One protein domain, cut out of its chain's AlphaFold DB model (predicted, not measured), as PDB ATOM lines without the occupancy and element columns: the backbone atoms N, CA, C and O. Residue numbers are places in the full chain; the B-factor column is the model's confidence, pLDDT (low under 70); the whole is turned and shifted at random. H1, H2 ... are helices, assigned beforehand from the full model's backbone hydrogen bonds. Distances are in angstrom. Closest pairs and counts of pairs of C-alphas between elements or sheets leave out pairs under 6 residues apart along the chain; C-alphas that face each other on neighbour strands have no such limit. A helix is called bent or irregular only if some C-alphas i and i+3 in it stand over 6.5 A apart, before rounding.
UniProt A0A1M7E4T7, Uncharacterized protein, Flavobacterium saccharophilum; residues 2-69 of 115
ATOM      1  N   LYS A   2      72.601  61.746  74.981       85.25
ATOM      2  CA  LYS A   2      71.283  62.366  75.215       85.25
ATOM      3  C   LYS A   2      70.744  61.849  76.555       85.25
ATOM      4  O   LYS A   2      70.969  60.684  76.874       85.25
ATOM      5  N   THR A   3      70.067  62.701  77.312       89.94
ATOM      6  CA  THR A   3      69.456  62.368  78.605       89.94
ATOM      7  C   THR A   3      68.030  62.888  78.628       89.94
ATOM      8  O   THR A   3      67.766  63.954  78.074       89.94
ATOM      9  N   ILE A   4      67.133  62.145  79.268       92.94
ATOM     10  CA  ILE A   4      65.758  62.571  79.533       92.94
ATOM     11  C   ILE A   4      65.694  63.035  80.983       92.94
ATOM     12  O   ILE A   4      66.139  62.315  81.881       92.94
ATOM     13  N   ASN A   5      65.154  64.226  81.215       94.62
ATOM     14  CA  ASN A   5      64.939  64.735  82.558       94.62
ATOM     15  C   ASN A   5      63.578  64.273  83.097       94.62
ATOM     16  O   ASN A   5      62.622  64.123  82.339       94.62
ATOM     17  N   PRO A   6      63.433  64.130  84.427       94.38
ATOM     18  CA  PRO A   6      62.142  63.840  85.053       94.38
ATOM     19  C   PRO A   6      61.045  64.855  84.687       94.38
ATOM     20  O   PRO A   6      59.871  64.508  84.660       94.38
ATOM     21  N   ALA A   7      61.431  66.105  84.414       93.88
ATOM     22  CA  ALA A   7      60.523  67.188  84.041       93.88
ATOM     23  C   ALA A   7      59.966  67.075  82.611       93.88
ATOM     24  O   ALA A   7      59.004  67.764  82.295       93.88
ATOM     25  N   ASP A   8      60.546  66.215  81.770       92.25
ATOM     26  CA  ASP A   8      60.111  66.039  80.381       92.25
ATOM     27  C   ASP A   8      58.888  65.107  80.267       92.25
ATOM     28  O   ASP A   8      58.332  64.944  79.186       92.25
ATOM     29  N   PHE A   9      58.461  64.481  81.371       92.31
ATOM     30  CA  PHE A   9      57.332  63.552  81.392       92.31
ATOM     31  C   PHE A   9      55.970  64.272  81.442       92.31
ATOM     32  O   PHE A   9      55.845  65.302  82.108       92.31
ATOM     33  N   PRO A  10      54.918  63.707  80.812       93.19
ATOM     34  CA  PRO A  10      54.877  62.388  80.172       93.19
ATOM     35  C   PRO A  10      55.528  62.374  78.780       93.19
ATOM     36  O   PRO A  10      55.298  63.264  77.967       93.19
ATOM     37  N   ILE A  11      56.297  61.322  78.496       93.00
ATOM     38  CA  ILE A  11      56.892  61.073  77.177       93.00
ATOM     39  C   ILE A  11      56.264  59.843  76.531       93.00
ATOM     40  O   ILE A  11      55.799  58.932  77.210       93.00
ATOM     41  N   GLU A  12      56.300  59.786  75.204       94.19
ATOM     42  CA  GLU A  12      55.931  58.577  74.475       94.19
ATOM     43  C   GLU A  12      57.040  57.521  74.590       94.19
ATOM     44  O   GLU A  12      58.213  57.800  74.326       94.19
ATOM     45  N   MET A  13      56.675  56.281  74.914       93.50
ATOM     46  CA  MET A  13      57.602  55.147  75.015       93.50
ATOM     47  C   MET A  13      57.926  54.534  73.648       93.50
ATOM     48  O   MET A  13      57.745  53.343  73.403       93.50
ATOM     49  N   ASN A  14      58.420  55.374  72.742       95.94
ATOM     50  CA  ASN A  14      58.928  54.959  71.443       95.94
ATOM     51  C   ASN A  14      60.371  54.424  71.539       95.94
ATOM     52  O   ASN A  14      61.055  54.536  72.562       95.94
ATOM     53  N   THR A  15      60.855  53.844  70.442       94.88
ATOM     54  CA  THR A  15      62.184  53.220  70.372       94.88
ATOM     55  C   THR A  15      63.325  54.179  70.727       94.88
ATOM     56  O   THR A  15      64.293  53.756  71.358       94.88
ATOM     57  N   GLU A  16      63.244  55.461  70.350       95.38
ATOM     58  CA  GLU A  16      64.295  56.441  70.667       95.38
ATOM     59  C   GLU A  16      64.350  56.718  72.173       95.38
ATOM     60  O   GLU A  16      65.418  56.606  72.779       95.38
ATOM     61  N   ASN A  17      63.205  56.990  72.794       95.94
ATOM     62  CA  ASN A  17      63.127  57.296  74.219       95.94
ATOM     63  C   ASN A  17      63.512  56.093  75.086       95.94
ATOM     64  O   ASN A  17      64.297  56.239  76.025       95.94
ATOM     65  N   ILE A  18      63.065  54.886  74.722       96.31
ATOM     66  CA  ILE A  18      63.481  53.644  75.389       96.31
ATOM     67  C   ILE A  18      65.000  53.469  75.301       96.31
ATOM     68  O   ILE A  18      65.640  53.132  76.298       96.31
ATOM     69  N   ASN A  19      65.597  53.729  74.134       96.19
ATOM     70  CA  ASN A  19      67.045  53.648  73.967       96.19
ATOM     71  C   ASN A  19      67.781  54.663  74.846       96.19
ATOM     72  O   ASN A  19      68.811  54.315  75.421       96.19
ATOM     73  N   ILE A  20      67.288  55.899  74.965       95.94
ATOM     74  CA  ILE A  20      67.901  56.919  75.830       95.94
ATOM     75  C   ILE A  20      67.822  56.489  77.299       95.94
ATOM     76  O   ILE A  20      68.845  56.480  77.984       95.94
ATOM     77  N   LEU A  21      66.648  56.055  77.762       95.50
ATOM     78  CA  LEU A  21      66.440  55.579  79.132       95.50
ATOM     79  C   LEU A  21      67.317  54.361  79.461       95.50
ATOM     80  O   LEU A  21      67.974  54.330  80.501       95.50
ATOM     81  N   ALA A  22      67.398  53.386  78.553       95.69
ATOM     82  CA  ALA A  22      68.240  52.203  78.727       95.69
ATOM     83  C   ALA A  22      69.727  52.567  78.823       95.69
ATOM     84  O   ALA A  22      70.468  52.033  79.646       95.69
ATOM     85  N   ASN A  23      70.161  53.520  78.004       94.50
ATOM     86  CA  ASN A  23      71.514  54.047  78.049       94.50
ATOM     87  C   ASN A  23      71.813  54.764  79.370       94.50
ATOM     88  O   ASN A  23      72.868  54.520  79.948       94.50
ATOM     89  N   MET A  24      70.884  55.578  79.885       94.38
ATOM     90  CA  MET A  24      71.013  56.219  81.199       94.38
ATOM     91  C   MET A  24      71.143  55.193  82.333       94.38
ATOM     92  O   MET A  24      71.947  55.393  83.242       94.38
ATOM     93  N   ALA A  25      70.408  54.079  82.255       92.81
ATOM     94  CA  ALA A  25      70.476  52.989  83.229       92.81
ATOM     95  C   ALA A  25      71.841  52.275  83.259       92.81
ATOM     96  O   ALA A  25      72.230  51.721  84.285       92.81
ATOM     97  N   LEU A  26      72.566  52.283  82.137       91.88
ATOM     98  CA  LEU A  26      73.886  51.665  81.997       91.88
ATOM     99  C   LEU A  26      75.045  52.581  82.427       91.88
ATOM    100  O   LEU A  26      76.184  52.116  82.506       91.88
ATOM    101  N   VAL A  27      74.788  53.868  82.688       91.12
ATOM    102  CA  VAL A  27      75.827  54.815  83.117       91.12
ATOM    103  C   VAL A  27      76.265  54.509  84.550       91.12
ATOM    104  O   VAL A  27      75.443  54.352  85.454       91.12
ATOM    105  N   ILE A  28      77.584  54.462  84.763       85.94
ATOM    106  CA  ILE A  28      78.206  54.318  86.083       85.94
ATOM    107  C   ILE A  28      79.100  55.547  86.324       85.94
ATOM    108  O   ILE A  28      80.024  55.766  85.538       85.94
ATOM    109  N   PRO A  29      78.868  56.334  87.393       87.06
ATOM    110  CA  PRO A  29      77.846  56.144  88.426       87.06
ATOM    111  C   PRO A  29      76.419  56.425  87.927       87.06
ATOM    112  O   PRO A  29      76.213  57.205  87.002       87.06
ATOM    113  N   VAL A  30      75.435  55.792  88.572       88.50
ATOM    114  CA  VAL A  30      74.016  55.922  88.209       88.50
ATOM    115  C   VAL A  30      73.556  57.376  88.324       88.50
ATOM    116  O   VAL A  30      73.672  57.970  89.399       88.50
ATOM    117  N   LEU A  31      72.977  57.903  87.245       89.88
ATOM    118  CA  LEU A  31      72.482  59.277  87.166       89.88
ATOM    119  C   LEU A  31      71.306  59.525  88.136       89.88
ATOM    120  O   LEU A  31      70.388  58.695  88.198       89.88
ATOM    121  N   PRO A  32      71.286  60.647  88.883       92.69
ATOM    122  CA  PRO A  32      70.160  61.013  89.748       92.69
ATOM    123  C   PRO A  32      68.820  61.081  89.005       92.69
ATOM    124  O   PRO A  32      67.799  60.627  89.520       92.69
ATOM    125  N   GLU A  33      68.836  61.584  87.773       93.25
ATOM    126  CA  GLU A  33      67.680  61.697  86.884       93.25
ATOM    127  C   GLU A  33      67.081  60.319  86.604       93.25
ATOM    128  O   GLU A  33      65.879  60.119  86.765       93.25
ATOM    129  N   TRP A  34      67.931  59.339  86.278       94.69
ATOM    130  CA  TRP A  34      67.504  57.956  86.067       94.69
ATOM    131  C   TRP A  34      66.886  57.352  87.329       94.69
ATOM    132  O   TRP A  34      65.862  56.675  87.242       94.69
ATOM    133  N   ARG A  35      67.460  57.603  88.514       93.50
ATOM    134  CA  ARG A  35      66.886  57.093  89.772       93.50
ATOM    135  C   ARG A  35      65.478  57.625  89.989       93.50
ATOM    136  O   ARG A  35      64.583  56.846  90.289       93.50
ATOM    137  N   LYS A  36      65.277  58.928  89.787       94.88
ATOM    138  CA  LYS A  36      63.961  59.546  89.948       94.88
ATOM    139  C   LYS A  36      62.958  59.002  88.930       94.88
ATOM    140  O   LYS A  36      61.867  58.588  89.306       94.88
ATOM    141  N   ILE A  37      63.352  58.925  87.659       95.19
ATOM    142  CA  ILE A  37      62.500  58.402  86.583       95.19
ATOM    143  C   ILE A  37      62.107  56.942  86.842       95.19
ATOM    144  O   ILE A  37      60.926  56.600  86.797       95.19
ATOM    145  N   SER A  38      63.084  56.088  87.147       93.06
ATOM    146  CA  SER A  38      62.868  54.649  87.335       93.06
ATOM    147  C   SER A  38      62.072  54.302  88.589       93.06
ATOM    148  O   SER A  38      61.414  53.269  88.589       93.06
ATOM    149  N   LEU A  39      62.117  55.124  89.642       92.88
ATOM    150  CA  LEU A  39      61.409  54.852  90.894       92.88
ATOM    151  C   LEU A  39      60.026  55.501  90.960       92.88
ATOM    152  O   LEU A  39      59.091  54.863  91.443       92.88
ATOM    153  N   GLU A  40      59.898  56.742  90.493       94.88
ATOM    154  CA  GLU A  40      58.723  57.578  90.774       94.88
ATOM    155  C   GLU A  40      57.827  57.807  89.554       94.88
ATOM    156  O   GLU A  40      56.651  58.112  89.730       94.88
ATOM    157  N   ILE A  41      58.362  57.688  88.332       95.62
ATOM    158  CA  ILE A  41      57.661  58.133  87.118       95.62
ATOM    159  C   ILE A  41      57.227  56.962  86.240       95.62
ATOM    160  O   ILE A  41      56.062  56.889  85.864       95.62
ATOM    161  N   LEU A  42      58.148  56.055  85.904       94.38
ATOM    162  CA  LEU A  42      57.828  54.939  85.014       94.38
ATOM    163  C   LEU A  42      56.884  53.951  85.695       94.38
ATOM    164  O   LEU A  42      57.137  53.532  86.832       94.38
ATOM    165  N   THR A  43      55.872  53.514  84.953       95.19
ATOM    166  CA  THR A  43      55.035  52.363  85.307       95.19
ATOM    167  C   THR A  43      55.816  51.053  85.182       95.19
ATOM    168  O   THR A  43      56.886  51.001  84.570       95.19
ATOM    169  N   ASP A  44      55.292  49.966  85.748       94.31
ATOM    170  CA  ASP A  44      55.966  48.664  85.704       94.31
ATOM    171  C   ASP A  44      56.142  48.134  84.270       94.31
ATOM    172  O   ASP A  44      57.209  47.609  83.934       94.31
ATOM    173  N   ASP A  45      55.155  48.348  83.397       94.88
ATOM    174  CA  ASP A  45      55.235  47.957  81.986       94.88
ATOM    175  C   ASP A  45      56.332  48.737  81.247       94.88
ATOM    176  O   ASP A  45      57.127  48.170  80.493       94.88
ATOM    177  N   GLU A  46      56.445  50.037  81.507       94.94
ATOM    178  CA  GLU A  46      57.477  50.887  80.913       94.94
ATOM    179  C   GLU A  46      58.875  50.532  81.426       94.94
ATOM    180  O   GLU A  46      59.830  50.460  80.645       94.94
ATOM    181  N   ARG A  47      59.005  50.224  82.724       94.12
ATOM    182  CA  ARG A  47      60.251  49.701  83.305       94.12
ATOM    183  C   ARG A  47      60.658  48.393  82.642       94.12
ATOM    184  O   ARG A  47      61.843  48.204  82.360       94.12
ATOM    185  N   LEU A  48      59.700  47.510  82.360       95.00
ATOM    186  CA  LEU A  48      59.963  46.250  81.673       95.00
ATOM    187  C   LEU A  48      60.493  46.482  80.251       95.00
ATOM    188  O   LEU A  48      61.443  45.809  79.844       95.00
ATOM    189  N   LEU A  49      59.936  47.445  79.509       96.12
ATOM    190  CA  LEU A  49      60.434  47.819  78.179       96.12
ATOM    191  C   LEU A  49      61.884  48.317  78.233       96.12
ATOM    192  O   LEU A  49      62.728  47.844  77.467       96.12
ATOM    193  N   VAL A  50      62.199  49.216  79.172       94.94
ATOM    194  CA  VAL A  50      63.572  49.717  79.342       94.94
ATOM    195  C   VAL A  50      64.518  48.592  79.773       94.94
ATOM    196  O   VAL A  50      65.610  48.467  79.222       94.94
ATOM    197  N   SER A  51      64.101  47.729  80.703       93.81
ATOM    198  CA  SER A  51      64.906  46.600  81.184       93.81
ATOM    199  C   SER A  51      65.262  45.620  80.063       93.81
ATOM    200  O   SER A  51      66.434  45.271  79.907       93.81
ATOM    201  N   LYS A  52      64.291  45.254  79.213       95.69
ATOM    202  CA  LYS A  52      64.538  44.422  78.024       95.69
ATOM    203  C   LYS A  52      65.596  45.047  77.117       95.69
ATOM    204  O   LYS A  52      66.550  44.373  76.729       95.69
ATOM    205  N   LYS A  53      65.491  46.353  76.855       96.94
ATOM    206  CA  LYS A  53      66.475  47.076  76.041       96.94
ATOM    207  C   LYS A  53      67.870  47.084  76.674       96.94
ATOM    208  O   LYS A  53      68.859  46.886  75.973       96.94
ATOM    209  N   VAL A  54      67.969  47.271  77.991       94.19
ATOM    210  CA  VAL A  54      69.239  47.186  78.733       94.19
ATOM    211  C   VAL A  54      69.875  45.801  78.577       94.19
ATOM    212  O   VAL A  54      71.082  45.702  78.335       94.19
ATOM    213  N   SER A  55      69.083  44.731  78.676       92.75
ATOM    214  CA  SER A  55      69.567  43.363  78.466       92.75
ATOM    215  C   SER A  55      70.101  43.149  77.049       92.75
ATOM    216  O   SER A  55      71.183  42.585  76.897       92.75
ATOM    217  N   GLU A  56      69.401  43.648  76.027       93.94
ATOM    218  CA  GLU A  56      69.861  43.600  74.631       93.94
ATOM    219  C   GLU A  56      71.198  44.329  74.439       93.94
ATOM    220  O   GLU A  56      72.130  43.774  73.857       93.94
ATOM    221  N   LEU A  57      71.333  45.549  74.971       92.19
ATOM    222  CA  LEU A  57      72.568  46.335  74.860       92.19
ATOM    223  C   LEU A  57      73.758  45.637  75.533       92.19
ATOM    224  O   LEU A  57      74.859  45.601  74.979       92.19
ATOM    225  N   ASN A  58      73.545  45.045  76.710       89.75
ATOM    226  CA  ASN A  58      74.580  44.275  77.397       89.75
ATOM    227  C   ASN A  58      74.952  42.995  76.639       89.75
ATOM    228  O   ASN A  58      76.132  42.640  76.591       89.75
ATOM    229  N   TYR A  59      73.973  42.316  76.036       89.50
ATOM    230  CA  TYR A  59      74.220  41.139  75.209       89.50
ATOM    231  C   TYR A  59      75.073  41.484  73.986       89.50
ATOM    232  O   TYR A  59      76.094  40.837  73.758       89.50
ATOM    233  N   GLU A  60      74.728  42.545  73.253       87.38
ATOM    234  CA  GLU A  60      75.503  42.990  72.091       87.38
ATOM    235  C   GLU A  60      76.917  43.428  72.483       87.38
ATOM    236  O   GLU A  60      77.892  43.019  71.850       87.38
ATOM    237  N   LYS A  61      77.070  44.166  73.590       85.56
ATOM    238  CA  LYS A  61      78.392  44.541  74.115       85.56
ATOM    239  C   LYS A  61      79.229  43.312  74.480       85.56
ATOM    240  O   LYS A  61      80.426  43.272  74.198       85.56
ATOM    241  N   ARG A  62      78.610  42.289  75.080       79.81
ATOM    242  CA  ARG A  62      79.277  41.016  75.390       79.81
ATOM    243  C   ARG A  62      79.666  40.275  74.117       79.81
ATOM    244  O   ARG A  62      80.791  39.800  74.031       79.81
ATOM    245  N   LYS A  63      78.775  40.194  73.132       82.00
ATOM    246  CA  LYS A  63      79.032  39.548  71.841       82.00
ATOM    247  C   LYS A  63      80.182  40.222  71.094       82.00
ATOM    248  O   LYS A  63      81.076  39.533  70.622       82.00
ATOM    249  N   GLN A  64      80.213  41.555  71.055       77.31
ATOM    250  CA  GLN A  64      81.332  42.314  70.490       77.31
ATOM    251  C   GLN A  64      82.639  42.022  71.226       77.31
ATOM    252  O   GLN A  64      83.639  41.737  70.577       77.31
ATOM    253  N   ARG A  65      82.614  42.010  72.567       72.25
ATOM    254  CA  ARG A  65      83.778  41.642  73.383       72.25
ATOM    255  C   ARG A  65      84.278  40.236  73.043       72.25
ATOM    256  O   ARG A  65      85.462  40.068  72.794       72.25
ATOM    257  N   LEU A  66      83.384  39.250  72.983       67.94
ATOM    258  CA  LEU A  66      83.714  37.862  72.639       67.94
ATOM    259  C   LEU A  66      84.283  37.733  71.223       67.94
ATOM    260  O   LEU A  66      85.254  37.016  71.031       67.94
ATOM    261  N   ASN A  67      83.736  38.468  70.256       68.62
ATOM    262  CA  ASN A  67      84.244  38.481  68.883       68.62
ATOM    263  C   ASN A  67      85.597  39.202  68.747       68.62
ATOM    264  O   ASN A  67      86.294  38.991  67.760       68.62
ATOM    265  N   SER A  68      85.952  40.071  69.700       62.44
ATOM    266  CA  SER A  68      87.249  40.760  69.750       62.44
ATOM    267  C   SER A  68      88.321  40.026  70.561       62.44
ATOM    268  O   SER A  68      89.481  40.426  70.511       62.44
ATOM    269  N   LEU A  69      87.948  38.987  71.314       53.78
ATOM    270  CA  LEU A  69      88.863  38.196  72.138       53.78
ATOM    271  C   LEU A  69      89.494  37.071  71.304       53.78
ATOM    272  O   LEU A  69      88.817  36.395  70.527       53.78
TER     273      LEU A  69
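What this domain is: This is residues 2 to 69 of the 115 residues of an uncharacterized protein of Flavobacterium saccharophilum (UniProt A0A1M7E4T7). A small helical head stands at one end of a long straight helix, H3, and the far part of that helix, residues 59 to 68, sticks out of the head as an arm together with Leu 69. In the head, H1 crosses the earlier part of H3 nearly at a right angle, H2 turns into H3 through a tight corner, and a stretch with no named element, residues 2 to 14, lies at the outside. The printed part has 68 residues with three named helices, H1, H2 and H3 in that order along the chain, and no named strand; its class is all helix. The whole is only just compact, close to loose, with a radius of gyration of the C-alphas of 12.8 A. It is elongated, its C-alphas spanning 42 by 23 by 19 A, and the free arm of H3 makes much of that length.

Where its parts are: The printed part begins at Lys 2, with its C-alpha at (71.283, 62.366, 75.215), and residues 2 to 14 hold no named element. The C-alphas of these 13 residues lie 10 to 17 A from the mean of all C-alphas. H1 then takes residues 15 to 25, from Thr 15 with its C-alpha at (62.184, 53.220, 70.372) to Ala 25, 15.3 A from first to last C-alpha. After a short link of 6 residues comes H2, residues 32 to 41, Pro 32 to Ile 41, 13.1 A from first to last C-alpha. H2 is neither bent nor irregular, but only just: C-alphas 38 and 41 are 6.3 A apart. A tight link of 2 residues leads to H3, residues 44 to 68, the longest helix with 25 residues. It measures 36.0 A from the C-alpha of Asp 44 at (55.966, 48.664, 85.704) to the C-alpha of Ser 68 at (87.249, 40.760, 69.750).

How they stand to each other: H1 touches both other helices. It touches H3 with 12 pairs of C-alphas within 8 A, and the closest C-alphas of the two are those of Ala 22 and Val 54, 5.1 A apart. H3 touches H1 with residues 49 to 54 alone. The lines of H1 and H3 are about perpendicular, at 75 degrees, and their centres are 10.9 A apart. H1 and H2 only just touch, with 3 pairs of C-alphas within 8 A; the closest C-alphas are those of Met 24 and Trp 34, 6.2 A apart. These two helices run opposite ways at a steep tilt of 61 degrees. H2 and H3 are close but not clearly touching, the closest C-alphas being those of Ser 38 and Arg 47, 6.9 A apart. They run opposite ways at a steep tilt of 41 degrees, with their centres 19.3 A apart. In H1, H2 and H3 every backbone O i to N i+4 pair is within hydrogen-bond range.

The domain as a whole: The two C-alphas farthest apart are those of Pro 10 and Leu 69, 42.5 A, while the first and last printed C-alphas, those of Lys 2 and Leu 69, are 30.0 A apart. Residues 59 to 69, of which 59 to 68 belong to H3, stand free. Without them the body has 57 residues, spans 27 by 24 by 20 A and has a radius of gyration of 10.1 A. The printed part has no cut, and neither link between the named helices is long. The mean pLDDT of the printed part is 90.6; the model's confidence is low, under 70, at residues 66 to 69.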